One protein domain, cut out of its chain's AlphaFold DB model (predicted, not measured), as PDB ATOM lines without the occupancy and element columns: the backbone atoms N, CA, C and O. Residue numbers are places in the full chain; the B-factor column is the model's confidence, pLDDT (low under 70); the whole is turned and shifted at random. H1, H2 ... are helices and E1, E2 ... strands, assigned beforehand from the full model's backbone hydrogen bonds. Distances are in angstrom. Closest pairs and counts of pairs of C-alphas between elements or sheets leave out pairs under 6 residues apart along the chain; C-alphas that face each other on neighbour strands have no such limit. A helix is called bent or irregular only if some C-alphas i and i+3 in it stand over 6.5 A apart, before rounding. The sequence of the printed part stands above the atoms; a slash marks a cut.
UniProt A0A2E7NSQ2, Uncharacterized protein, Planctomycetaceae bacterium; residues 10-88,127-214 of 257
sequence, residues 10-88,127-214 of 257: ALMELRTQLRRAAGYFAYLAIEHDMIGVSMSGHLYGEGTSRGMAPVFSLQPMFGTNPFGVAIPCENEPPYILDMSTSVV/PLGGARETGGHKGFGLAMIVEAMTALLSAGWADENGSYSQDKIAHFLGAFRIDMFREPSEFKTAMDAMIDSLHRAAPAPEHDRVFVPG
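This is residues 10 to 88 and 127 to 214 of the 257 residues of an uncharacterized protein of Planctomycetaceae bacterium (UniProt A0A2E7NSQ2). A single twisted wall of five antiparallel strands has the helix H2 crossing one face near one end of the strands and the short helix H1 on the opposite face, while H3 stands near the other end of the strands. Long loops, residues 42 to 66 and 156 to 168, run at the end where H2 lies. The printed part has 167 residues with three named helices and five named strands, along the chain E1 H1 E2 E3 E4 H2 E5 H3, and the sheet's order is E1 E5 E2 E3 E4. The class is mixed, helices and strands, with under half of the residues in named elements. The whole is only just compact, close to loose, with a radius of gyration of the C-alphas of 18.0 A and spans of 52 by 40 by 23 A.

E1, residues 10 to 16, begins at C-alpha 10 at (-12.348, -25.213, -42.405). H1 is residues 22 to 27. E2, residues 34 to 41, is 23.0 A long; E3 is residues 67 to 71 and E4 residues 79 to 83. H2, residues 136 to 155, is 26.8 A long, with a kink of 32 degrees near residue 148; it is neither bent nor irregular, but only just: C-alphas 149 and 152 are 6.5 A apart. E5, residues 169 to 177, is 26.5 A long. H3, residues 184 to 199, is 22.7 A long and ends at C-alpha 199 at (-23.588, -44.937, -65.862).

Edge strand E1 is antiparallel to E5 at 163 degrees, with N 12 and O 173 within hydrogen-bond range at 2.8 A. E1, H1 and E2 form a split strand-helix-strand unit, two strands running the same way with E5 between them, its crossover right-handed. E5 is antiparallel to E2 (N 37 and O 174, 2.8 A). E2, E3 and E4 form a meander, each strand the antiparallel neighbour of the one before, with hairpins E2 and E3 (N 68 and O 38, 2.8 A) and E3 and E4 (N 69 and O 81, 2.8 A). Three layers result from helices on opposite faces of the sheet. H1, height over the sheet 5.3 A, runs along the strands, at 19 degrees to E3 on the local plane; the closest C-alphas of H1 and E3 are those of Gly 23 and Gly 68, 4.6 A apart, and the closest of H1 and E2 are those of Ala 26 and Gly 36, 4.1 A apart. H2, height 8.2 A, runs across the strands, at 83 degrees to E5 on the local plane; the closest C-alphas are Thr 150 and Ala 170, 5.1 A. H3 only grazes the sheet with residues 184 to 195, and is apart from H1 and H2. Every O i to N i+4 pair is within hydrogen-bond range in H1 and H3, and 14 of 16 in H2.

The C-alphas of Asn 161 and Arg 200, the two farthest apart, are 54.9 A apart. Residues 89 to 126 are not printed, with 8.3 A between C-alphas 88 and 127. The links E2 to E3 and H2 to E5 are long. The pLDDT is under 70 in residues 43 to 50 and 155 to 168.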
ATOM      1  N   ALA A  10     -11.627 -26.037 -43.371       77.31
ATOM      2  CA  ALA A  10     -12.348 -25.213 -42.405       77.31
ATOM      3  C   ALA A  10     -13.423 -26.050 -41.719       77.31
ATOM      4  O   ALA A  10     -14.279 -26.615 -42.395       77.31
ATOM      5  N   LEU A  11     -13.388 -26.086 -40.389       83.12
ATOM      6  CA  LEU A  11     -14.356 -26.803 -39.565       83.12
ATOM      7  C   LEU A  11     -15.090 -25.810 -38.665       83.12
ATOM      8  O   LEU A  11     -14.487 -24.863 -38.146       83.12
ATOM      9  N   MET A  12     -16.389 -26.009 -38.497       83.00
ATOM     10  CA  MET A  12     -17.229 -25.189 -37.642       83.00
ATOM     11  C   MET A  12     -18.255 -26.053 -36.927       83.00
ATOM     12  O   MET A  12     -19.022 -26.767 -37.564       83.00
ATOM     13  N   GLU A  13     -18.304 -25.881 -35.611       81.38
ATOM     14  CA  GLU A  13     -19.394 -26.357 -34.775       81.38
ATOM     15  C   GLU A  13     -20.428 -25.257 -34.576       81.38
ATOM     16  O   GLU A  13     -20.092 -24.084 -34.363       81.38
ATOM     17  N   LEU A  14     -21.699 -25.642 -34.612       81.31
ATOM     18  CA  LEU A  14     -22.808 -24.734 -34.389       81.31
ATOM     19  C   LEU A  14     -23.907 -25.424 -33.577       81.31
ATOM     20  O   LEU A  14     -24.344 -26.521 -33.904       81.31
ATOM     21  N   ARG A  15     -24.413 -24.742 -32.543       77.44
ATOM     22  CA  ARG A  15     -25.595 -25.175 -31.788       77.44
ATOM     23  C   ARG A  15     -26.780 -24.269 -32.067       77.44
ATOM     24  O   ARG A  15     -26.770 -23.102 -31.671       77.44
ATOM     25  N   THR A  16     -27.815 -24.802 -32.714       72.88
ATOM     26  CA  THR A  16     -29.028 -24.043 -33.061       72.88
ATOM     27  C   THR A  16     -30.295 -24.890 -32.943       72.88
ATOM     28  O   THR A  16     -30.247 -26.060 -32.577       72.88
ATOM     29  N   GLN A  17     -31.443 -24.288 -33.257       71.06
ATOM     30  CA  GLN A  17     -32.702 -25.003 -33.484       71.06
ATOM     31  C   GLN A  17     -32.987 -25.244 -34.978       71.06
ATOM     32  O   GLN A  17     -34.054 -25.743 -35.329       71.06
ATOM     33  N   LEU A  18     -32.062 -24.870 -35.867       73.12
ATOM     34  CA  LEU A  18     -32.221 -24.992 -37.308       73.12
ATOM     35  C   LEU A  18     -32.294 -26.468 -37.706       73.12
ATOM     36  O   LEU A  18     -31.406 -27.260 -37.403       73.12
ATOM     37  N   ARG A  19     -33.357 -26.824 -38.425       75.62
ATOM     38  CA  ARG A  19     -33.563 -28.159 -38.993       75.62
ATOM     39  C   ARG A  19     -33.666 -28.014 -40.503       75.62
ATOM     40  O   ARG A  19     -34.639 -27.455 -41.002       75.62
ATOM     41  N   ARG A  20     -32.640 -28.457 -41.224       78.69
ATOM     42  CA  ARG A  20     -32.584 -28.486 -42.693       78.69
ATOM     43  C   ARG A  20     -31.887 -29.767 -43.146       78.69
ATOM     44  O   ARG A  20     -31.229 -30.422 -42.341       78.69
ATOM     45  N   ALA A  21     -32.046 -30.096 -44.423       87.31
ATOM     46  CA  ALA A  21     -31.326 -31.179 -45.084       87.31
ATOM     47  C   ALA A  21     -29.807 -31.006 -44.904       87.31
ATOM     48  O   ALA A  21     -29.293 -29.894 -45.067       87.31
ATOM     49  N   ALA A  22     -29.089 -32.076 -44.551       91.19
ATOM     50  CA  ALA A  22     -27.644 -31.990 -44.347       91.19
ATOM     51  C   ALA A  22     -26.924 -31.749 -45.681       91.19
ATOM     52  O   ALA A  22     -25.973 -30.966 -45.732       91.19
ATOM     53  N   GLY A  23     -27.443 -32.328 -46.769       94.19
ATOM     54  CA  GLY A  23     -26.950 -32.115 -48.126       94.19
ATOM     55  C   GLY A  23     -26.940 -30.641 -48.530       94.19
ATOM     56  O   GLY A  23     -25.988 -30.200 -49.162       94.19
ATOM     57  N   TYR A  24     -27.914 -29.839 -48.076       94.31
ATOM     58  CA  TYR A  24     -27.972 -28.404 -48.383       94.31
ATOM     59  C   TYR A  24     -26.754 -27.633 -47.857       94.31
ATOM     60  O   TYR A  24     -26.175 -26.827 -48.578       94.31
ATOM     61  N   PHE A  25     -26.333 -27.863 -46.610       94.38
ATOM     62  CA  PHE A  25     -25.175 -27.145 -46.068       94.38
ATOM     63  C   PHE A  25     -23.857 -27.636 -46.656       94.38
ATOM     64  O   PHE A  25     -22.955 -26.828 -46.867       94.38
ATOM     65  N   ALA A  26     -23.752 -28.940 -46.937       96.56
ATOM     66  CA  ALA A  26     -22.609 -29.484 -47.656       96.56
ATOM     67  C   ALA A  26     -22.515 -28.868 -49.065       96.56
ATOM     68  O   ALA A  26     -21.433 -28.458 -49.483       96.56
ATOM     69  N   TYR A  27     -23.653 -28.713 -49.749       96.38
ATOM     70  CA  TYR A  27     -23.742 -28.162 -51.100       96.38
ATOM     71  C   TYR A  27     -23.145 -26.756 -51.225       96.38
ATOM     72  O   TYR A  27     -22.489 -26.458 -52.216       96.38
ATOM     73  N   LEU A  28     -23.264 -25.917 -50.191       95.06
ATOM     74  CA  LEU A  28     -22.698 -24.558 -50.186       95.06
ATOM     75  C   LEU A  28     -21.171 -24.515 -50.410       95.06
ATOM     76  O   LEU A  28     -20.618 -23.448 -50.668       95.06
ATOM     77  N   ALA A  29     -20.462 -25.640 -50.268       95.44
ATOM     78  CA  ALA A  29     -19.030 -25.740 -50.556       95.44
ATOM     79  C   ALA A  29     -18.703 -25.802 -52.056       95.44
ATOM     80  O   ALA A  29     -17.608 -25.397 -52.451       95.44
ATOM     81  N   ILE A  30     -19.647 -26.272 -52.878       95.81
ATOM     82  CA  ILE A  30     -19.442 -26.518 -54.310       95.81
ATOM     83  C   ILE A  30     -19.097 -25.224 -55.050       95.81
ATOM     84  O   ILE A  30     -18.150 -25.216 -55.831       95.81
ATOM     85  N   GLU A  31     -19.765 -24.107 -54.731       93.25
ATOM     86  CA  GLU A  31     -19.520 -22.778 -55.333       93.25
ATOM     87  C   GLU A  31     -18.101 -22.221 -55.083       93.25
ATOM     88  O   GLU A  31     -17.746 -21.128 -55.531       93.25
ATOM     89  N   HIS A  32     -17.278 -22.936 -54.316       94.69
ATOM     90  CA  HIS A  32     -15.929 -22.532 -53.944       94.69
ATOM     91  C   HIS A  32     -14.856 -23.566 -54.302       94.69
ATOM     92  O   HIS A  32     -13.754 -23.469 -53.760       94.69
ATOM     93  N   ASP A  33     -15.168 -24.538 -55.169       95.50
ATOM     94  CA  ASP A  33     -14.282 -25.659 -55.518       95.50
ATOM     95  C   ASP A  33     -13.793 -26.420 -54.264       95.50
ATOM     96  O   ASP A  33     -12.610 -26.741 -54.093       95.50
ATOM     97  N   MET A  34     -14.722 -26.675 -53.336       95.94
ATOM     98  CA  MET A  34     -14.465 -27.403 -52.094       95.94
ATOM     99  C   MET A  34     -15.403 -28.595 -51.940       95.94
ATOM    100  O   MET A  34     -16.551 -28.569 -52.376       95.94
ATOM    101  N   ILE A  35     -14.922 -29.616 -51.234       97.81
ATOM    102  CA  ILE A  35     -15.760 -30.712 -50.745       97.81
ATOM    103  C   ILE A  35     -16.428 -30.251 -49.452       97.81
ATOM    104  O   ILE A  35     -15.742 -29.842 -48.512       97.81
ATOM    105  N   GLY A  36     -17.753 -30.321 -49.399       97.38
ATOM    106  CA  GLY A  36     -18.544 -29.967 -48.227       97.38
ATOM    107  C   GLY A  36     -18.939 -31.190 -47.415       97.38
ATOM    108  O   GLY A  36     -19.266 -32.233 -47.975       97.38
ATOM    109  N   VAL A  37     -18.943 -31.051 -46.093       97.19
ATOM    110  CA  VAL A  37     -19.446 -32.053 -45.149       97.19
ATOM    111  C   VAL A  37     -20.361 -31.363 -44.148       97.19
ATOM    112  O   VAL A  37     -20.022 -30.310 -43.611       97.19
ATOM    113  N   SER A  38     -21.515 -31.958 -43.875       95.94
ATOM    114  CA  SER A  38     -22.471 -31.461 -42.893       95.94
ATOM    115  C   SER A  38     -23.039 -32.622 -42.099       95.94
ATOM    116  O   SER A  38     -23.567 -33.569 -42.670       95.94
ATOM    117  N   MET A  39     -22.970 -32.548 -40.777       94.81
ATOM    118  CA  MET A  39     -23.545 -33.551 -39.885       94.81
ATOM    119  C   MET A  39     -24.406 -32.864 -38.842       94.81
ATOM    120  O   MET A  39     -24.167 -31.711 -38.482       94.81
ATOM    121  N   SER A  40     -25.432 -33.552 -38.355       89.25
ATOM    122  CA  SER A  40     -26.239 -33.052 -37.241       89.25
ATOM    123  C   SER A  40     -26.526 -34.177 -36.267       89.25
ATOM    124  O   SER A  40     -27.048 -35.214 -36.664       89.25
ATOM    125  N   GLY A  41     -26.189 -33.959 -35.004       82.69
ATOM    126  CA  GLY A  41     -26.463 -34.887 -33.916       82.69
ATOM    127  C   GLY A  41     -27.425 -34.265 -32.923       82.69
ATOM    128  O   GLY A  41     -27.458 -33.046 -32.705       82.69
ATOM    129  N   HIS A  42     -28.237 -35.125 -32.330       71.56
ATOM    130  CA  HIS A  42     -29.117 -34.755 -31.242       71.56
ATOM    131  C   HIS A  42     -29.144 -35.905 -30.245       71.56
ATOM    132  O   HIS A  42     -29.542 -37.020 -30.586       71.56
ATOM    133  N   LEU A  43     -28.727 -35.605 -29.016       62.56
ATOM    134  CA  LEU A  43     -28.802 -36.538 -27.904       62.56
ATOM    135  C   LEU A  43     -30.267 -36.727 -27.533       62.56
ATOM    136  O   LEU A  43     -30.935 -35.787 -27.098       62.56
ATOM    137  N   TYR A  44     -30.756 -37.951 -27.682       62.91
ATOM    138  CA  TYR A  44     -32.034 -38.335 -27.117       62.91
ATOM    139  C   TYR A  44     -31.822 -38.820 -25.685       62.91
ATOM    140  O   TYR A  44     -31.126 -39.804 -25.450       62.91
ATOM    141  N   GLY A  45     -32.423 -38.113 -24.728       52.91
ATOM    142  CA  GLY A  45     -32.506 -38.579 -23.348       52.91
ATOM    143  C   GLY A  45     -33.443 -39.781 -23.194       52.91
ATOM    144  O   GLY A  45     -34.168 -40.169 -24.122       52.91
ATOM    145  N   GLU A  46     -33.452 -40.353 -21.990       49.12
ATOM    146  CA  GLU A  46     -34.398 -41.404 -21.616       49.12
ATOM    147  C   GLU A  46     -35.856 -40.956 -21.820       49.12
ATOM    148  O   GLU A  46     -36.218 -39.805 -21.580       49.12
ATOM    149  N   GLY A  47     -36.709 -41.875 -22.288       49.56
ATOM    150  CA  GLY A  47     -38.143 -41.627 -22.496       49.56
ATOM    151  C   GLY A  47     -38.533 -41.100 -23.882       49.56
ATOM    152  O   GLY A  47     -39.720 -40.905 -24.154       49.56
ATOM    153  N   THR A  48     -37.579 -40.912 -24.797       58.81
ATOM    154  CA  THR A  48     -37.890 -40.579 -26.194       58.81
ATOM    155  C   THR A  48     -38.319 -41.832 -26.970       58.81
ATOM    156  O   THR A  48     -37.654 -42.864 -26.969       58.81
ATOM    157  N   SER A  49     -39.470 -41.764 -27.645       54.50
ATOM    158  CA  SER A  49     -40.099 -42.915 -28.325       54.50
ATOM    159  C   SER A  49     -39.879 -42.938 -29.845       54.50
ATOM    160  O   SER A  49     -40.640 -43.576 -30.574       54.50
ATOM    161  N   ARG A  50     -38.887 -42.186 -30.347       67.50
ATOM    162  CA  ARG A  50     -38.646 -41.959 -31.787       67.50
ATOM    163  C   ARG A  50     -37.157 -41.778 -32.099       67.50
ATOM    164  O   ARG A  50     -36.744 -40.749 -32.630       67.50
ATOM    165  N   GLY A  51     -36.353 -42.773 -31.740       81.00
ATOM    166  CA  GLY A  51     -34.912 -42.759 -31.978       81.00
ATOM    167  C   GLY A  51     -34.389 -44.087 -32.508       81.00
ATOM    168  O   GLY A  51     -35.084 -45.105 -32.517       81.00
ATOM    169  N   MET A  52     -33.142 -44.052 -32.954       90.31
ATOM    170  CA  MET A  52     -32.401 -45.219 -33.395       90.31
ATOM    171  C   MET A  52     -31.756 -45.908 -32.190       90.31
ATOM    172  O   MET A  52     -31.124 -45.252 -31.352       90.31
ATOM    173  N   ALA A  53     -31.902 -47.228 -32.100       89.75
ATOM    174  CA  ALA A  53     -31.209 -48.023 -31.090       89.75
ATOM    175  C   ALA A  53     -29.859 -48.540 -31.621       89.75
ATOM    176  O   ALA A  53     -29.755 -48.892 -32.802       89.75
ATOM    177  N   PRO A  54     -28.822 -48.628 -30.766       90.25
ATOM    178  CA  PRO A  54     -27.635 -49.413 -31.073       90.25
ATOM    179  C   PRO A  54     -28.005 -50.851 -31.438       90.25
ATOM    180  O   PRO A  54     -28.996 -51.404 -30.960       90.25
ATOM    181  N   VAL A  55     -27.153 -51.500 -32.228       90.38
ATOM    182  CA  VAL A  55     -27.314 -52.934 -32.483       90.38
ATOM    183  C   VAL A  55     -27.254 -53.702 -31.159       90.38
ATOM    184  O   VAL A  55     -26.373 -53.444 -30.342       90.38
ATOM    185  N   PHE A  56     -28.179 -54.651 -30.982       90.31
ATOM    186  CA  PHE A  56     -28.404 -55.426 -29.749       90.31
ATOM    187  C   PHE A  56     -29.036 -54.658 -28.576       90.31
ATOM    188  O   PHE A  56     -29.107 -55.198 -27.475       90.31
ATOM    189  N   SER A  57     -29.525 -53.436 -28.796       90.06
ATOM    190  CA  SER A  57     -30.283 -52.667 -27.808       90.06
ATOM    191  C   SER A  57     -31.734 -52.481 -28.251       90.06
ATOM    192  O   SER A  57     -32.016 -52.356 -29.442       90.06
ATOM    193  N   LEU A  58     -32.647 -52.420 -27.279       88.25
ATOM    194  CA  LEU A  58     -34.031 -51.974 -27.483       88.25
ATOM    195  C   LEU A  58     -34.254 -50.527 -27.030       88.25
ATOM    196  O   LEU A  58     -35.343 -49.988 -27.191       88.25
ATOM    197  N   GLN A  59     -33.232 -49.883 -26.469       86.50
ATOM    198  CA  GLN A  59     -33.305 -48.498 -26.027       86.50
ATOM    199  C   GLN A  59     -32.888 -47.573 -27.179       86.50
ATOM    200  O   GLN A  59     -31.743 -47.654 -27.635       86.50
ATOM    201  N   PRO A  60     -33.776 -46.680 -27.658       86.00
ATOM    202  CA  PRO A  60     -33.379 -45.596 -28.543       86.00
ATOM    203  C   PRO A  60     -32.357 -44.697 -27.844       86.00
ATOM    204  O   PRO A  60     -32.614 -44.211 -26.746       86.00
ATOM    205  N   MET A  61     -31.202 -44.484 -28.473       83.38
ATOM    206  CA  MET A  61     -30.119 -43.657 -27.912       83.38
ATOM    207  C   MET A  61     -29.633 -42.575 -28.878       83.38
ATOM    208  O   MET A  61     -28.950 -41.645 -28.464       83.38
ATOM    209  N   PHE A  62     -29.975 -42.685 -30.164       84.19
ATOM    210  CA  PHE A  62     -29.482 -41.789 -31.207       84.19
ATOM    211  C   PHE A  62     -30.618 -41.162 -32.002       84.19
ATOM    212  O   PHE A  62     -31.649 -41.792 -32.262       84.19
ATOM    213  N   GLY A  63     -30.376 -39.936 -32.465       85.50
ATOM    214  CA  GLY A  63     -31.050 -39.359 -33.622       85.50
ATOM    215  C   GLY A  63     -31.015 -40.262 -34.852       85.50
ATOM    216  O   GLY A  63     -30.326 -41.281 -34.915       85.50
ATOM    217  N   THR A  64     -31.696 -39.823 -35.908       88.38
ATOM    218  CA  THR A  64     -31.411 -40.329 -37.261       88.38
ATOM    219  C   THR A  64     -30.061 -39.828 -37.789       88.38
ATOM    220  O   THR A  64     -29.684 -40.210 -38.893       88.38
ATOM    221  N   ASN A  65     -29.385 -38.949 -37.026       90.50
ATOM    222  CA  ASN A  65     -28.003 -38.487 -37.168       90.50
ATOM    223  C   ASN A  65     -27.561 -38.314 -38.629       90.50
ATOM    224  O   ASN A  65     -26.735 -39.084 -39.113       90.50
ATOM    225  N   PRO A  66     -28.141 -37.354 -39.376       92.81
ATOM    226  CA  PRO A  66     -27.861 -37.222 -40.797       92.81
ATOM    227  C   PRO A  66     -26.394 -36.889 -41.089       92.81
ATOM    228  O   PRO A  66     -25.743 -36.141 -40.351       92.81
ATOM    229  N   PHE A  67     -25.918 -37.416 -42.215       95.38
ATOM    230  CA  PHE A  67     -24.571 -37.252 -42.744       95.38
ATOM    231  C   PHE A  67     -24.661 -36.804 -44.207       95.38
ATOM    232  O   PHE A  67     -25.110 -37.554 -45.074       95.38
ATOM    233  N   GLY A  68     -24.246 -35.565 -44.458       97.31
ATOM    234  CA  GLY A  68     -24.253 -34.919 -45.763       97.31
ATOM    235  C   GLY A  68     -22.839 -34.708 -46.304       97.31
ATOM    236  O   GLY A  68     -21.978 -34.204 -45.580       97.31
ATOM    237  N   VAL A  69     -22.606 -35.041 -47.573       98.38
ATOM    238  CA  VAL A  69     -21.362 -34.753 -48.305       98.38
ATOM    239  C   VAL A  69     -21.701 -34.236 -49.690       98.38
ATOM    240  O   VAL A  69     -22.543 -34.814 -50.366       98.38
ATOM    241  N   ALA A  70     -21.015 -33.184 -50.123       98.38
ATOM    242  CA  ALA A  70     -21.161 -32.633 -51.460       98.38
ATOM    243  C   ALA A  70     -19.789 -32.469 -52.120       98.38
ATOM    244  O   ALA A  70     -18.850 -31.977 -51.489       98.38
ATOM    245  N   ILE A  71     -19.670 -32.897 -53.376       98.50
ATOM    246  CA  ILE A  71     -18.418 -32.897 -54.136       98.50
ATOM    247  C   ILE A  71     -18.683 -32.250 -55.504       98.50
ATOM    248  O   ILE A  71     -19.603 -32.681 -56.203       98.50
ATOM    249  N   PRO A  72     -17.905 -31.225 -55.902       98.06
ATOM    250  CA  PRO A  72     -18.095 -30.565 -57.186       98.06
ATOM    251  C   PRO A  72     -17.688 -31.481 -58.350       98.06
ATOM    252  O   PRO A  72     -16.741 -32.263 -58.236       98.06
ATOM    253  N   CYS A  73     -18.399 -31.338 -59.465       98.06
ATOM    254  CA  CYS A  73     -18.166 -31.993 -60.756       98.06
ATOM    255  C   CYS A  73     -17.998 -30.906 -61.835       98.06
ATOM    256  O   CYS A  73     -18.236 -29.730 -61.538       98.06
ATOM    257  N   GLU A  74     -17.507 -31.249 -63.029       97.19
ATOM    258  CA  GLU A  74     -17.248 -30.241 -64.074       97.19
ATOM    259  C   GLU A  74     -18.488 -30.054 -64.954       97.19
ATOM    260  O   GLU A  74     -19.006 -28.943 -65.051       97.19
ATOM    261  N   ASN A  75     -18.982 -31.141 -65.549       96.62
ATOM    262  CA  ASN A  75     -20.139 -31.144 -66.447       96.62
ATOM    263  C   ASN A  75     -21.337 -31.900 -65.863       96.62
ATOM    264  O   ASN A  75     -22.479 -31.550 -66.162       96.62
ATOM    265  N   GLU A  76     -21.084 -32.919 -65.041       96.75
ATOM    266  CA  GLU A  76     -22.129 -33.677 -64.351       96.75
ATOM    267  C   GLU A  76     -22.731 -32.861 -63.191       96.75
ATOM    268  O   GLU A  76     -22.069 -31.965 -62.643       96.75
ATOM    269  N   PRO A  77     -23.979 -33.145 -62.767       96.19
ATOM    270  CA  PRO A  77     -24.501 -32.564 -61.543       96.19
ATOM    271  C   PRO A  77     -23.591 -32.930 -60.359       96.19
ATOM    272  O   PRO A  77     -23.000 -34.014 -60.335       96.19
ATOM    273  N   PRO A  78     -23.464 -32.057 -59.346       96.69
ATOM    274  CA  PRO A  78     -22.603 -32.352 -58.213       96.69
ATOM    275  C   PRO A  78     -23.023 -33.638 -57.499       96.69
ATOM    276  O   PRO A  78     -24.210 -33.868 -57.262       96.69
ATOM    277  N   TYR A  79     -22.042 -34.430 -57.071       98.38
ATOM    278  CA  TYR A  79     -22.300 -35.561 -56.189       98.38
ATOM    279  C   TYR A  79     -22.778 -35.032 -54.836       98.38
ATOM    280  O   TYR A  79     -22.065 -34.265 -54.180       98.38
ATOM    281  N   ILE A  80     -23.961 -35.461 -54.400       98.12
ATOM    282  CA  ILE A  80     -24.533 -35.090 -53.104       98.12
ATOM    283  C   ILE A  80     -25.046 -36.351 -52.419       98.12
ATOM    284  O   ILE A  80     -26.067 -36.924 -52.791       98.12
ATOM    285  N   LEU A  81     -24.349 -36.767 -51.369       98.00
ATOM    286  CA  LEU A  81     -24.860 -37.750 -50.428       98.00
ATOM    287  C   LEU A  81     -25.591 -37.008 -49.311       98.00
ATOM    288  O   LEU A  81     -24.967 -36.232 -48.594       98.00
ATOM    289  N   ASP A  82     -26.883 -37.268 -49.130       96.31
ATOM    290  CA  ASP A  82     -27.656 -36.815 -47.971       96.31
ATOM    291  C   ASP A  82     -28.444 -37.994 -47.404       96.31
ATOM    292  O   ASP A  82     -29.382 -38.495 -48.024       96.31
ATOM    293  N   MET A  83     -28.022 -38.491 -46.244       95.50
ATOM    294  CA  MET A  83     -28.574 -39.717 -45.674       95.50
ATOM    295  C   MET A  83     -28.747 -39.629 -44.162       95.50
ATOM    296  O   MET A  83     -27.940 -39.023 -43.461       95.50
ATOM    297  N   SER A  84     -29.770 -40.311 -43.646       93.44
ATOM    298  CA  SER A  84     -29.831 -40.695 -42.235       93.44
ATOM    299  C   SER A  84     -28.907 -41.879 -41.959       93.44
ATOM    300  O   SER A  84     -28.725 -42.752 -42.806       93.44
ATOM    301  N   THR A  85     -28.380 -41.973 -40.741       95.31
ATOM    302  CA  THR A  85     -27.671 -43.176 -40.276       95.31
ATOM    303  C   THR A  85     -28.617 -44.262 -39.767       95.31
ATOM    304  O   THR A  85     -28.157 -45.338 -39.392       95.31
ATOM    305  N   SER A  86     -29.929 -44.011 -39.769       94.50
ATOM    306  CA  SER A  86     -30.993 -45.013 -39.657       94.50
ATOM    307  C   SER A  86     -31.439 -45.506 -41.039       94.50
ATOM    308  O   SER A  86     -31.280 -44.792 -42.030       94.50
ATOM    309  N   VAL A  87     -32.040 -46.705 -41.109       95.75
ATOM    310  CA  VAL A  87     -32.605 -47.259 -42.365       95.75
ATOM    311  C   VAL A  87     -33.634 -46.315 -42.981       95.75
ATOM    312  O   VAL A  87     -33.748 -46.214 -44.200       95.75
ATOM    313  N   VAL A  88     -34.393 -45.635 -42.127       94.12
ATOM    314  CA  VAL A  88     -35.459 -44.724 -42.524       94.12
ATOM    315  C   VAL A  88     -35.444 -43.475 -41.635       94.12
ATOM    316  O   VAL A  88     -35.174 -43.589 -40.432       94.12
ATOM    317  N   PRO A 127     -30.620 -48.995 -37.287       95.88
ATOM    318  CA  PRO A 127     -29.514 -48.341 -37.981       95.88
ATOM    319  C   PRO A 127     -29.445 -48.713 -39.459       95.88
ATOM    320  O   PRO A 127     -29.879 -49.793 -39.843       95.88
ATOM    321  N   LEU A 128     -28.838 -47.866 -40.291       96.62
ATOM    322  CA  LEU A 128     -28.599 -48.150 -41.706       96.62
ATOM    323  C   LEU A 128     -27.931 -49.525 -41.872       96.62
ATOM    324  O   LEU A 128     -26.901 -49.817 -41.261       96.62
ATOM    325  N   GLY A 129     -28.542 -50.370 -42.702       94.81
ATOM    326  CA  GLY A 129     -28.219 -51.794 -42.793       94.81
ATOM    327  C   GLY A 129     -29.100 -52.698 -41.922       94.81
ATOM    328  O   GLY A 129     -28.877 -53.899 -41.918       94.81
ATOM    329  N   GLY A 130     -30.100 -52.177 -41.207       94.69
ATOM    330  CA  GLY A 130     -31.114 -52.954 -40.488       94.69
ATOM    331  C   GLY A 130     -30.582 -53.658 -39.239       94.69
ATOM    332  O   GLY A 130     -29.958 -53.047 -38.372       94.69
ATOM    333  N   ALA A 131     -30.846 -54.962 -39.143       91.75
ATOM    334  CA  ALA A 131     -30.344 -55.814 -38.069       91.75
ATOM    335  C   ALA A 131     -28.823 -56.052 -38.179       91.75
ATOM    336  O   ALA A 131     -28.159 -55.635 -39.137       91.75
ATOM    337  N   ARG A 132     -28.231 -56.744 -37.197       91.62
ATOM    338  CA  ARG A 132     -26.782 -57.018 -37.173       91.62
ATOM    339  C   ARG A 132     -26.315 -57.771 -38.419       91.62
ATOM    340  O   ARG A 132     -25.223 -57.480 -38.923       91.62
ATOM    341  N   GLU A 133     -27.121 -58.732 -38.851       93.31
ATOM    342  CA  GLU A 133     -26.882 -59.708 -39.914       93.31
ATOM    343  C   GLU A 133     -26.867 -59.033 -41.286       93.31
ATOM    344  O   GLU A 133     -26.076 -59.397 -42.151       93.31
ATOM    345  N   THR A 134     -27.684 -57.992 -41.453       94.88
ATOM    346  CA  THR A 134     -27.809 -57.210 -42.691       94.88
ATOM    347  C   THR A 134     -26.885 -55.989 -42.725       94.88
ATOM    348  O   THR A 134     -26.838 -55.268 -43.719       94.88
ATOM    349  N   GLY A 135     -26.089 -55.775 -41.671       95.88
ATOM    350  CA  GLY A 135     -25.054 -54.743 -41.641       95.88
ATOM    351  C   GLY A 135     -25.349 -53.529 -40.763       95.88
ATOM    352  O   GLY A 135     -24.566 -52.586 -40.813       95.88
ATOM    353  N   GLY A 136     -26.378 -53.559 -39.910       95.75
ATOM    354  CA  GLY A 136     -26.764 -52.447 -39.026       95.75
ATOM    355  C   GLY A 136     -25.636 -51.881 -38.156       95.75
ATOM    356  O   GLY A 136     -25.611 -50.698 -37.833       95.75
ATOM    357  N   HIS A 137     -24.624 -52.689 -37.830       96.12
ATOM    358  CA  HIS A 137     -23.441 -52.233 -37.093       96.12
ATOM    359  C   HIS A 137     -22.650 -51.143 -37.841       96.12
ATOM    360  O   HIS A 137     -21.989 -50.329 -37.201       96.12
ATOM    361  N   LYS A 138     -22.737 -51.094 -39.177       97.00
ATOM    362  CA  LYS A 138     -22.135 -50.038 -40.002       97.00
ATOM    363  C   LYS A 138     -22.901 -48.725 -39.855       97.00
ATOM    364  O   LYS A 138     -22.281 -47.703 -39.586       97.00
ATOM    365  N   GLY A 139     -24.233 -48.759 -39.960       96.00
ATOM    366  CA  GLY A 139     -25.083 -47.589 -39.720       96.00
ATOM    367  C   GLY A 139     -24.940 -47.048 -38.302       96.00
ATOM    368  O   GLY A 139     -24.794 -45.845 -38.110       96.00
ATOM    369  N   PHE A 140     -24.868 -47.942 -37.315       95.62
ATOM    370  CA  PHE A 140     -24.598 -47.570 -35.929       95.62
ATOM    371  C   PHE A 140     -23.221 -46.902 -35.773       95.62
ATOM    372  O   PHE A 140     -23.120 -45.847 -35.151       95.62
ATOM    373  N   GLY A 141     -22.173 -47.453 -36.395       96.12
ATOM    374  CA  GLY A 141     -20.847 -46.832 -36.405       96.12
ATOM    375  C   GLY A 141     -20.840 -45.433 -37.034       96.12
ATOM    376  O   GLY A 141     -20.204 -44.525 -36.503       96.12
ATOM    377  N   LEU A 142     -21.592 -45.223 -38.119       96.19
ATOM    378  CA  LEU A 142     -21.755 -43.896 -38.724       96.19
ATOM    379  C   LEU A 142     -22.494 -42.928 -37.790       96.19
ATOM    380  O   LEU A 142     -22.066 -41.785 -37.642       96.19
ATOM    381  N   ALA A 143     -23.551 -43.385 -37.113       93.25
ATOM    382  CA  ALA A 143     -24.281 -42.569 -36.143       93.25
ATOM    383  C   ALA A 143     -23.379 -42.102 -34.994       93.25
ATOM    384  O   ALA A 143     -23.471 -40.949 -34.574       93.25
ATOM    385  N   MET A 144     -22.476 -42.974 -34.528       92.50
ATOM    386  CA  MET A 144     -21.470 -42.624 -33.525       92.50
ATOM    387  C   MET A 144     -20.482 -41.570 -34.026       92.50
ATOM    388  O   MET A 144     -20.130 -40.677 -33.262       92.50
ATOM    389  N   ILE A 145     -20.039 -41.650 -35.286       94.50
ATOM    390  CA  ILE A 145     -19.177 -40.616 -35.877       94.50
ATOM    391  C   ILE A 145     -19.916 -39.280 -35.898       94.50
ATOM    392  O   ILE A 145     -19.358 -38.284 -35.454       94.50
ATOM    393  N   VAL A 146     -21.172 -39.257 -36.353       92.69
ATOM    394  CA  VAL A 146     -21.979 -38.030 -36.356       92.69
ATOM    395  C   VAL A 146     -22.099 -37.459 -34.947       92.69
ATOM    396  O   VAL A 146     -21.850 -36.273 -34.752       92.69
ATOM    397  N   GLU A 147     -22.411 -38.288 -33.953       88.31
ATOM    398  CA  GLU A 147     -22.554 -37.835 -32.568       88.31
ATOM    399  C   GLU A 147     -21.235 -37.300 -31.997       88.31
ATOM    400  O   GLU A 147     -21.203 -36.251 -31.351       88.31
ATOM    401  N   ALA A 148     -20.128 -37.987 -32.292       89.19
ATOM    402  CA  ALA A 148     -18.799 -37.568 -31.881       89.19
ATOM    403  C   ALA A 148     -18.422 -36.219 -32.494       89.19
ATOM    404  O   ALA A 148     -17.987 -35.320 -31.780       89.19
ATOM    405  N   MET A 149     -18.646 -36.067 -33.799       90.62
ATOM    406  CA  MET A 149     -18.326 -34.849 -34.533       90.62
ATOM    407  C   MET A 149     -19.242 -33.679 -34.172       90.62
ATOM    408  O   MET A 149     -18.860 -32.552 -34.423       90.62
ATOM    409  N   THR A 150     -20.412 -33.914 -33.573       88.19
ATOM    410  CA  THR A 150     -21.395 -32.860 -33.281       88.19
ATOM    411  C   THR A 150     -21.574 -32.648 -31.778       88.19
ATOM    412  O   THR A 150     -20.992 -31.743 -31.178       88.19
ATOM    413  N   ALA A 151     -22.389 -33.472 -31.122       79.50
ATOM    414  CA  ALA A 151     -22.743 -33.305 -29.724       79.50
ATOM    415  C   ALA A 151     -21.522 -33.425 -28.811       79.50
ATOM    416  O   ALA A 151     -21.341 -32.551 -27.963       79.50
ATOM    417  N   LEU A 152     -20.652 -34.425 -29.020       80.62
ATOM    418  CA  LEU A 152     -19.478 -34.611 -28.161       80.62
ATOM    419  C   LEU A 152     -18.457 -33.486 -28.322       80.62
ATOM    420  O   LEU A 152     -17.979 -32.973 -27.311       80.62
ATOM    421  N   LEU A 153     -18.154 -33.068 -29.556       79.56
ATOM    422  CA  LEU A 153     -17.258 -31.933 -29.796       79.56
ATOM    423  C   LEU A 153     -17.817 -30.614 -29.244       79.56
ATOM    424  O   LEU A 153     -17.047 -29.776 -28.780       79.56
ATOM    425  N   SER A 154     -19.138 -30.421 -29.281       70.88
ATOM    426  CA  SER A 154     -19.758 -29.155 -28.877       70.88
ATOM    427  C   SER A 154     -20.107 -29.058 -27.389       70.88
ATOM    428  O   SER A 154     -20.028 -27.965 -26.830       70.88
ATOM    429  N   ALA A 155     -20.529 -30.148 -26.742       62.72
ATOM    430  CA  ALA A 155     -20.866 -30.151 -25.317       62.72
ATOM    431  C   ALA A 155     -20.702 -31.508 -24.610       62.72
ATOM    432  O   ALA A 155     -21.163 -31.648 -23.492       62.72
ATOM    433  N   GLY A 156     -20.056 -32.512 -25.200       62.81
ATOM    434  CA  GLY A 156     -19.886 -33.813 -24.541       62.81
ATOM    435  C   GLY A 156     -21.145 -34.692 -24.528       62.81
ATOM    436  O   GLY A 156     -22.158 -34.393 -25.161       62.81
ATOM    437  N   TRP A 157     -21.041 -35.835 -23.845       65.00
ATOM    438  CA  TRP A 157     -22.112 -36.829 -23.726       65.00
ATOM    439  C   TRP A 157     -23.029 -36.456 -22.561       65.00
ATOM    440  O   TRP A 157     -22.540 -36.210 -21.457       65.00
ATOM    441  N   ALA A 158     -24.343 -36.420 -22.786       57.50
ATOM    442  CA  ALA A 158     -25.295 -36.321 -21.686       57.50
ATOM    443  C   ALA A 158     -25.435 -37.705 -21.042       57.50
ATOM    444  O   ALA A 158     -25.882 -38.650 -21.688       57.50
ATOM    445  N   ASP A 159     -25.016 -37.824 -19.787       56.50
ATOM    446  CA  ASP A 159     -25.344 -38.972 -18.953       56.50
ATOM    447  C   ASP A 159     -26.774 -38.847 -18.393       56.50
ATOM    448  O   ASP A 159     -27.483 -37.858 -18.616       56.50
ATOM    449  N   GLU A 160     -27.185 -39.863 -17.638       53.50
ATOM    450  CA  GLU A 160     -28.447 -39.951 -16.889       53.50
ATOM    451  C   GLU A 160     -28.732 -38.740 -15.970       53.50
ATOM    452  O   GLU A 160     -29.875 -38.532 -15.567       53.50
ATOM    453  N   ASN A 161     -27.732 -37.892 -15.687       51.16
ATOM    454  CA  ASN A 161     -27.844 -36.722 -14.811       51.16
ATOM    455  C   ASN A 161     -28.029 -35.391 -15.560       51.16
ATOM    456  O   ASN A 161     -28.111 -34.345 -14.918       51.16
ATOM    457  N   GLY A 162     -28.118 -35.416 -16.897       53.62
ATOM    458  CA  GLY A 162     -28.640 -34.319 -17.716       53.62
ATOM    459  C   GLY A 162     -27.979 -32.958 -17.477       53.62
ATOM    460  O   GLY A 162     -28.594 -32.068 -16.900       53.62
ATOM    461  N   SER A 163     -26.753 -32.754 -17.970       48.22
ATOM    462  CA  SER A 163     -26.051 -31.463 -17.805       48.22
ATOM    463  C   SER A 163     -25.725 -30.710 -19.102       48.22
ATOM    464  O   SER A 163     -25.211 -29.594 -19.069       48.22
ATOM    465  N   TYR A 164     -26.079 -31.235 -20.276       50.25
ATOM    466  CA  TYR A 164     -25.800 -30.533 -21.531       50.25
ATOM    467  C   TYR A 164     -27.089 -30.184 -22.246       50.25
ATOM    468  O   TYR A 164     -27.888 -31.069 -22.526       50.25
ATOM    469  N   SER A 165     -27.291 -28.879 -22.489       50.22
ATOM    470  CA  SER A 165     -28.548 -28.285 -22.959       50.22
ATOM    471  C   SER A 165     -29.203 -29.149 -24.042       50.22
ATOM    472  O   SER A 165     -28.802 -29.092 -25.211       50.22
ATOM    473  N   GLN A 166     -30.203 -29.942 -23.655       54.59
ATOM    474  CA  GLN A 166     -30.959 -30.796 -24.573       54.59
ATOM    475  C   GLN A 166     -31.767 -29.958 -25.580       54.59
ATOM    476  O   GLN A 166     -32.250 -30.468 -26.583       54.59
ATOM    477  N   ASP A 167     -31.851 -28.644 -25.367       56.56
ATOM    478  CA  ASP A 167     -32.686 -27.729 -26.147       56.56
ATOM    479  C   ASP A 167     -32.121 -27.355 -27.528       56.56
ATOM    480  O   ASP A 167     -32.769 -26.616 -28.279       56.56
ATOM    481  N   LYS A 168     -30.900 -27.790 -27.876       64.19
ATOM    482  CA  LYS A 168     -30.241 -27.407 -29.137       64.19
ATOM    483  C   LYS A 168     -29.638 -28.603 -29.859       64.19
ATOM    484  O   LYS A 168     -29.022 -29.474 -29.252       64.19
ATOM    485  N   ILE A 169     -29.782 -28.593 -31.180       77.69
ATOM    486  CA  ILE A 169     -29.145 -29.542 -32.090       77.69
ATOM    487  C   ILE A 169     -27.705 -29.073 -32.307       77.69
ATOM    488  O   ILE A 169     -27.459 -27.868 -32.440       77.69
ATOM    489  N   ALA A 170     -26.761 -30.013 -32.304       85.69
ATOM    490  CA  ALA A 170     -25.368 -29.747 -32.631       85.69
ATOM    491  C   ALA A 170     -25.117 -30.079 -34.104       85.69
ATOM    492  O   ALA A 170     -25.546 -31.125 -34.595       85.69
ATOM    493  N   HIS A 171     -24.423 -29.186 -34.801       89.56
ATOM    494  CA  HIS A 171     -24.096 -29.323 -36.209       89.56
ATOM    495  C   HIS A 171     -22.595 -29.180 -36.412       89.56
ATOM    496  O   HIS A 171     -22.009 -28.195 -35.961       89.56
ATOM    497  N   PHE A 172     -22.039 -30.103 -37.186       92.38
ATOM    498  CA  PHE A 172     -20.672 -30.055 -37.676       92.38
ATOM    499  C   PHE A 172     -20.709 -29.670 -39.141       92.38
ATOM    500  O   PHE A 172     -21.386 -30.321 -39.939       92.38
ATOM    501  N   LEU A 173     -19.959 -28.637 -39.500       93.56
ATOM    502  CA  LEU A 173     -19.801 -28.173 -40.869       93.56
ATOM    503  C   LEU A 173     -18.317 -28.185 -41.226       93.56
ATOM    504  O   LEU A 173     -17.510 -27.501 -40.597       93.56
ATOM    505  N   GLY A 174     -17.965 -28.946 -42.255       93.69
ATOM    506  CA  GLY A 174     -16.616 -29.052 -42.794       93.69
ATOM    507  C   GLY A 174     -16.563 -28.621 -44.254       93.69
ATOM    508  O   GLY A 174     -17.482 -28.886 -45.025       93.69
ATOM    509  N   ALA A 175     -15.471 -27.974 -44.643       95.00
ATOM    510  CA  ALA A 175     -15.143 -27.720 -46.041       95.00
ATOM    511  C   ALA A 175     -13.663 -28.021 -46.287       95.00
ATOM    512  O   ALA A 175     -12.800 -27.513 -45.563       95.00
ATOM    513  N   PHE A 176     -13.376 -28.824 -47.308       94.44
ATOM    514  CA  PHE A 176     -12.030 -29.254 -47.678       94.44
ATOM    515  C   PHE A 176     -11.655 -28.675 -49.034       94.44
ATOM    516  O   PHE A 176     -12.388 -28.815 -50.013       94.44
ATOM    517  N   ARG A 177     -10.496 -28.027 -49.087       94.38
ATOM    518  CA  ARG A 177      -9.961 -27.430 -50.305       94.38
ATOM    519  C   ARG A 177      -9.385 -28.497 -51.223       94.38
ATOM    520  O   ARG A 177      -8.486 -29.232 -50.819       94.38
ATOM    521  N   ILE A 178      -9.859 -28.531 -52.465       95.94
ATOM    522  CA  ILE A 178      -9.348 -29.450 -53.487       95.94
ATOM    523  C   ILE A 178      -7.941 -29.031 -53.934       95.94
ATOM    524  O   ILE A 178      -7.056 -29.880 -54.049       95.94
ATOM    525  N   ASP A 179      -7.704 -27.721 -54.069       94.94
ATOM    526  CA  ASP A 179      -6.440 -27.122 -54.529       94.94
ATOM    527  C   ASP A 179      -5.227 -27.364 -53.608       94.94
ATOM    528  O   ASP A 179      -4.092 -27.077 -53.980       94.94
ATOM    529  N   MET A 180      -5.445 -27.942 -52.425       94.00
ATOM    530  CA  MET A 180      -4.379 -28.418 -51.538       94.00
ATOM    531  C   MET A 180      -3.821 -29.783 -51.948       94.00
ATOM    532  O   MET A 180      -2.749 -30.169 -51.482       94.00
ATOM    533  N   PHE A 181      -4.553 -30.523 -52.782       94.00
ATOM    534  CA  PHE A 181      -4.203 -31.872 -53.218       94.00
ATOM    535  C   PHE A 181      -3.901 -31.925 -54.714       94.00
ATOM    536  O   PHE A 181      -2.955 -32.599 -55.119       94.00
ATOM    537  N   ARG A 182      -4.702 -31.236 -55.534       95.81
ATOM    538  CA  ARG A 182      -4.540 -31.165 -56.991       95.81
ATOM    539  C   ARG A 182      -5.307 -29.983 -57.571       95.81
ATOM    540  O   ARG A 182      -6.125 -29.386 -56.882       95.81
ATOM    541  N   GLU A 183      -5.074 -29.671 -58.841       97.69
ATOM    542  CA  GLU A 183      -5.834 -28.629 -59.531       97.69
ATOM    543  C   GLU A 183      -7.351 -28.977 -59.541       97.69
ATOM    544  O   GLU A 183      -7.711 -30.128 -59.828       97.69
ATOM    545  N   PRO A 184      -8.244 -28.037 -59.161       97.38
ATOM    546  CA  PRO A 184      -9.678 -28.301 -59.058       97.38
ATOM    547  C   PRO A 184     -10.383 -28.782 -60.331       97.38
ATOM    548  O   PRO A 184     -11.189 -29.706 -60.242       97.38
ATOM    549  N   SER A 185     -10.118 -28.195 -61.500       98.06
ATOM    550  CA  SER A 185     -10.725 -28.631 -62.770       98.06
ATOM    551  C   SER A 185     -10.340 -30.069 -63.141       98.06
ATOM    552  O   SER A 185     -11.184 -30.842 -63.597       98.06
ATOM    553  N   GLU A 186      -9.110 -30.499 -62.850       98.38
ATOM    554  CA  GLU A 186      -8.695 -31.883 -63.057       98.38
ATOM    555  C   GLU A 186      -9.381 -32.850 -62.083       98.38
ATOM    556  O   GLU A 186      -9.680 -33.990 -62.444       98.38
ATOM    557  N   PHE A 187      -9.611 -32.429 -60.833       98.50
ATOM    558  CA  PHE A 187     -10.382 -33.218 -59.869       98.50
ATOM    559  C   PHE A 187     -11.829 -33.388 -60.340       98.50
ATOM    560  O   PHE A 187     -12.333 -34.508 -60.356       98.50
ATOM    561  N   LYS A 188     -12.471 -32.292 -60.757       98.56
ATOM    562  CA  LYS A 188     -13.857 -32.281 -61.236       98.56
ATOM    563  C   LYS A 188     -14.024 -33.118 -62.507       98.56
ATOM    564  O   LYS A 188     -14.901 -33.969 -62.559       98.56
ATOM    565  N   THR A 189     -13.092 -33.009 -63.453       98.62
ATOM    566  CA  THR A 189     -13.049 -33.871 -64.649       98.62
ATOM    567  C   THR A 189     -12.880 -35.354 -64.286       98.62
ATOM    568  O   THR A 189     -13.449 -36.233 -64.929       98.62
ATOM    569  N   ALA A 190     -12.098 -35.669 -63.247       98.50
ATOM    570  CA  ALA A 190     -11.962 -37.046 -62.770       98.50
ATOM    571  C   ALA A 190     -13.239 -37.564 -62.081       98.50
ATOM    572  O   ALA A 190     -13.526 -38.758 -62.182       98.50
ATOM    573  N   MET A 191     -13.999 -36.692 -61.407       98.38
ATOM    574  CA  MET A 191     -15.324 -37.022 -60.874       98.38
ATOM    575  C   MET A 191     -16.311 -37.332 -62.000       98.38
ATOM    576  O   MET A 191     -16.932 -38.391 -61.947       98.38
ATOM    577  N   ASP A 192     -16.375 -36.498 -63.043       98.62
ATOM    578  CA  ASP A 192     -17.193 -36.760 -64.237       98.62
ATOM    579  C   ASP A 192     -16.848 -38.129 -64.841       98.62
ATOM    580  O   ASP A 192     -17.710 -38.983 -65.007       98.62
ATOM    581  N   ALA A 193     -15.556 -38.411 -65.057       98.50
ATOM    582  CA  ALA A 193     -15.122 -39.694 -65.607       98.50
ATOM    583  C   ALA A 193     -15.485 -40.900 -64.712       98.50
ATOM    584  O   ALA A 193     -15.726 -42.005 -65.214       98.50
ATOM    585  N   MET A 194     -15.508 -40.715 -63.385       98.31
ATOM    586  CA  MET A 194     -15.986 -41.736 -62.448       98.31
ATOM    587  C   MET A 194     -17.491 -41.966 -62.622       98.31
ATOM    588  O   MET A 194     -17.910 -43.119 -62.724       98.31
ATOM    589  N   ILE A 195     -18.280 -40.893 -62.685       98.25
ATOM    590  CA  ILE A 195     -19.736 -40.921 -62.875       98.25
ATOM    591  C   ILE A 195     -20.090 -41.586 -64.213       98.25
ATOM    592  O   ILE A 195     -20.810 -42.585 -64.222       98.25
ATOM    593  N   ASP A 196     -19.450 -41.171 -65.308       97.94
ATOM    594  CA  ASP A 196     -19.578 -41.777 -66.640       97.94
ATOM    595  C   ASP A 196     -19.303 -43.286 -66.624       97.94
ATOM    596  O   ASP A 196     -19.921 -44.089 -67.332       97.94
ATOM    597  N   SER A 197     -18.317 -43.720 -65.834       98.00
ATOM    598  CA  SER A 197     -18.019 -45.141 -65.690       98.00
ATOM    599  C   SER A 197     -19.127 -45.898 -64.959       98.00
ATOM    600  O   SER A 197     -19.353 -47.065 -65.286       98.00
ATOM    601  N   LEU A 198     -19.795 -45.275 -63.988       97.12
ATOM    602  CA  LEU A 198     -20.911 -45.872 -63.253       97.12
ATOM    603  C   LEU A 198     -22.170 -45.944 -64.120       97.12
ATOM    604  O   LEU A 198     -22.842 -46.972 -64.114       97.12
ATOM    605  N   HIS A 199     -22.453 -44.922 -64.930       96.75
ATOM    606  CA  HIS A 199     -23.588 -44.937 -65.862       96.75
ATOM    607  C   HIS A 199     -23.455 -45.971 -66.975       96.75
ATOM    608  O   HIS A 199     -24.459 -46.470 -67.477       96.75
ATOM    609  N   ARG A 200     -22.225 -46.333 -67.352       97.00
ATOM    610  CA  ARG A 200     -21.969 -47.419 -68.313       97.00
ATOM    611  C   ARG A 200     -22.164 -48.816 -67.726       97.00
ATOM    612  O   ARG A 200     -22.135 -49.788 -68.485       97.00
ATOM    613  N   ALA A 201     -22.324 -48.949 -66.410       96.62
ATOM    614  CA  ALA A 201     -22.624 -50.237 -65.805       96.62
ATOM    615  C   ALA A 201     -24.012 -50.716 -66.252       96.62
ATOM    616  O   ALA A 201     -24.972 -49.947 -66.286       96.62
ATOM    617  N   ALA A 202     -24.125 -52.004 -66.584       96.81
ATOM    618  CA  ALA A 202     -25.414 -52.592 -66.922       96.81
ATOM    619  C   ALA A 202     -26.350 -52.509 -65.700       96.81
ATOM    620  O   ALA A 202     -25.957 -52.967 -64.619       96.81
ATOM    621  N   PRO A 203     -27.563 -51.944 -65.841       96.50
ATOM    622  CA  PRO A 203     -28.492 -51.863 -64.728       96.50
ATOM    623  C   PRO A 203     -28.995 -53.259 -64.339       96.50
ATOM    624  O   PRO A 203     -29.037 -54.189 -65.149       96.50
ATOM    625  N   ALA A 204     -29.377 -53.408 -63.071       95.81
ATOM    626  CA  ALA A 204     -30.063 -54.604 -62.596       95.81
ATOM    627  C   ALA A 204     -31.468 -54.721 -63.235       95.81
ATOM    628  O   ALA A 204     -31.995 -53.718 -63.721       95.81
ATOM    629  N   PRO A 205     -32.097 -55.916 -63.234       96.81
ATOM    630  CA  PRO A 205     -33.473 -56.069 -63.703       96.81
ATOM    631  C   PRO A 205     -34.416 -55.050 -63.054       96.81
ATOM    632  O   PRO A 205     -34.245 -54.730 -61.882       96.81
ATOM    633  N   GLU A 206     -35.404 -54.573 -63.816       94.31
ATOM    634  CA  GLU A 206     -36.408 -53.579 -63.380       94.31
ATOM    635  C   GLU A 206     -35.870 -52.157 -63.128       94.31
ATOM    636  O   GLU A 206     -36.607 -51.294 -62.653       94.31
ATOM    637  N   HIS A 207     -34.617 -51.881 -63.498       93.50
ATOM    638  CA  HIS A 207     -34.025 -50.547 -63.431       93.50
ATOM    639  C   HIS A 207     -33.510 -50.091 -64.801       93.50
ATOM    640  O   HIS A 207     -32.898 -50.867 -65.531       93.50
ATOM    641  N   ASP A 208     -33.717 -48.812 -65.125       93.56
ATOM    642  CA  ASP A 208     -33.311 -48.241 -66.418       93.56
ATOM    643  C   ASP A 208     -31.838 -47.809 -66.442       93.56
ATOM    644  O   ASP A 208     -31.177 -47.885 -67.478       93.56
ATOM    645  N   ARG A 209     -31.309 -47.347 -65.302       95.06
ATOM    646  CA  ARG A 209     -29.918 -46.897 -65.153       95.06
ATOM    647  C   ARG A 209     -29.452 -46.932 -63.701       95.06
ATOM    648  O   ARG A 209     -30.260 -47.006 -62.776       95.06
ATOM    649  N   VAL A 210     -28.137 -46.861 -63.510       95.94
ATOM    650  CA  VAL A 210     -27.527 -46.602 -62.200       95.94
ATOM    651  C   VAL A 210     -27.606 -45.107 -61.917       95.94
ATOM    652  O   VAL A 210     -27.214 -44.311 -62.764       95.94
ATOM    653  N   PHE A 211     -28.084 -44.745 -60.728       95.81
ATOM    654  CA  PHE A 211     -28.077 -43.364 -60.254       95.81
ATOM    655  C   PHE A 211     -26.902 -43.124 -59.314       95.81
ATOM    656  O   PHE A 211     -26.639 -43.926 -58.410       95.81
ATOM    657  N   VAL A 212     -26.233 -41.993 -59.501       97.50
ATOM    658  CA  VAL A 212     -25.232 -41.476 -58.564       97.50
ATOM    659  C   VAL A 212     -25.928 -40.562 -57.538       97.50
ATOM    660  O   VAL A 212     -26.867 -39.851 -57.898       97.50
ATOM    661  N   PRO A 213     -25.524 -40.574 -56.249       98.00
ATOM    662  CA  PRO A 213     -26.094 -39.682 -55.238       98.00
ATOM    663  C   PRO A 213     -26.141 -38.214 -55.681       98.00
ATOM    664  O   PRO A 213     -25.113 -37.646 -56.053       98.00
ATOM    665  N   GLY A 214     -27.332 -37.614 -55.619       96.38
ATOM    666  CA  GLY A 214     -27.615 -36.250 -56.067       96.38
ATOM    667  C   GLY A 214     -28.339 -36.171 -57.415       96.38
ATOM    668  O   GLY A 214     -29.007 -35.174 -57.673       96.38
TER     669      GLY A 214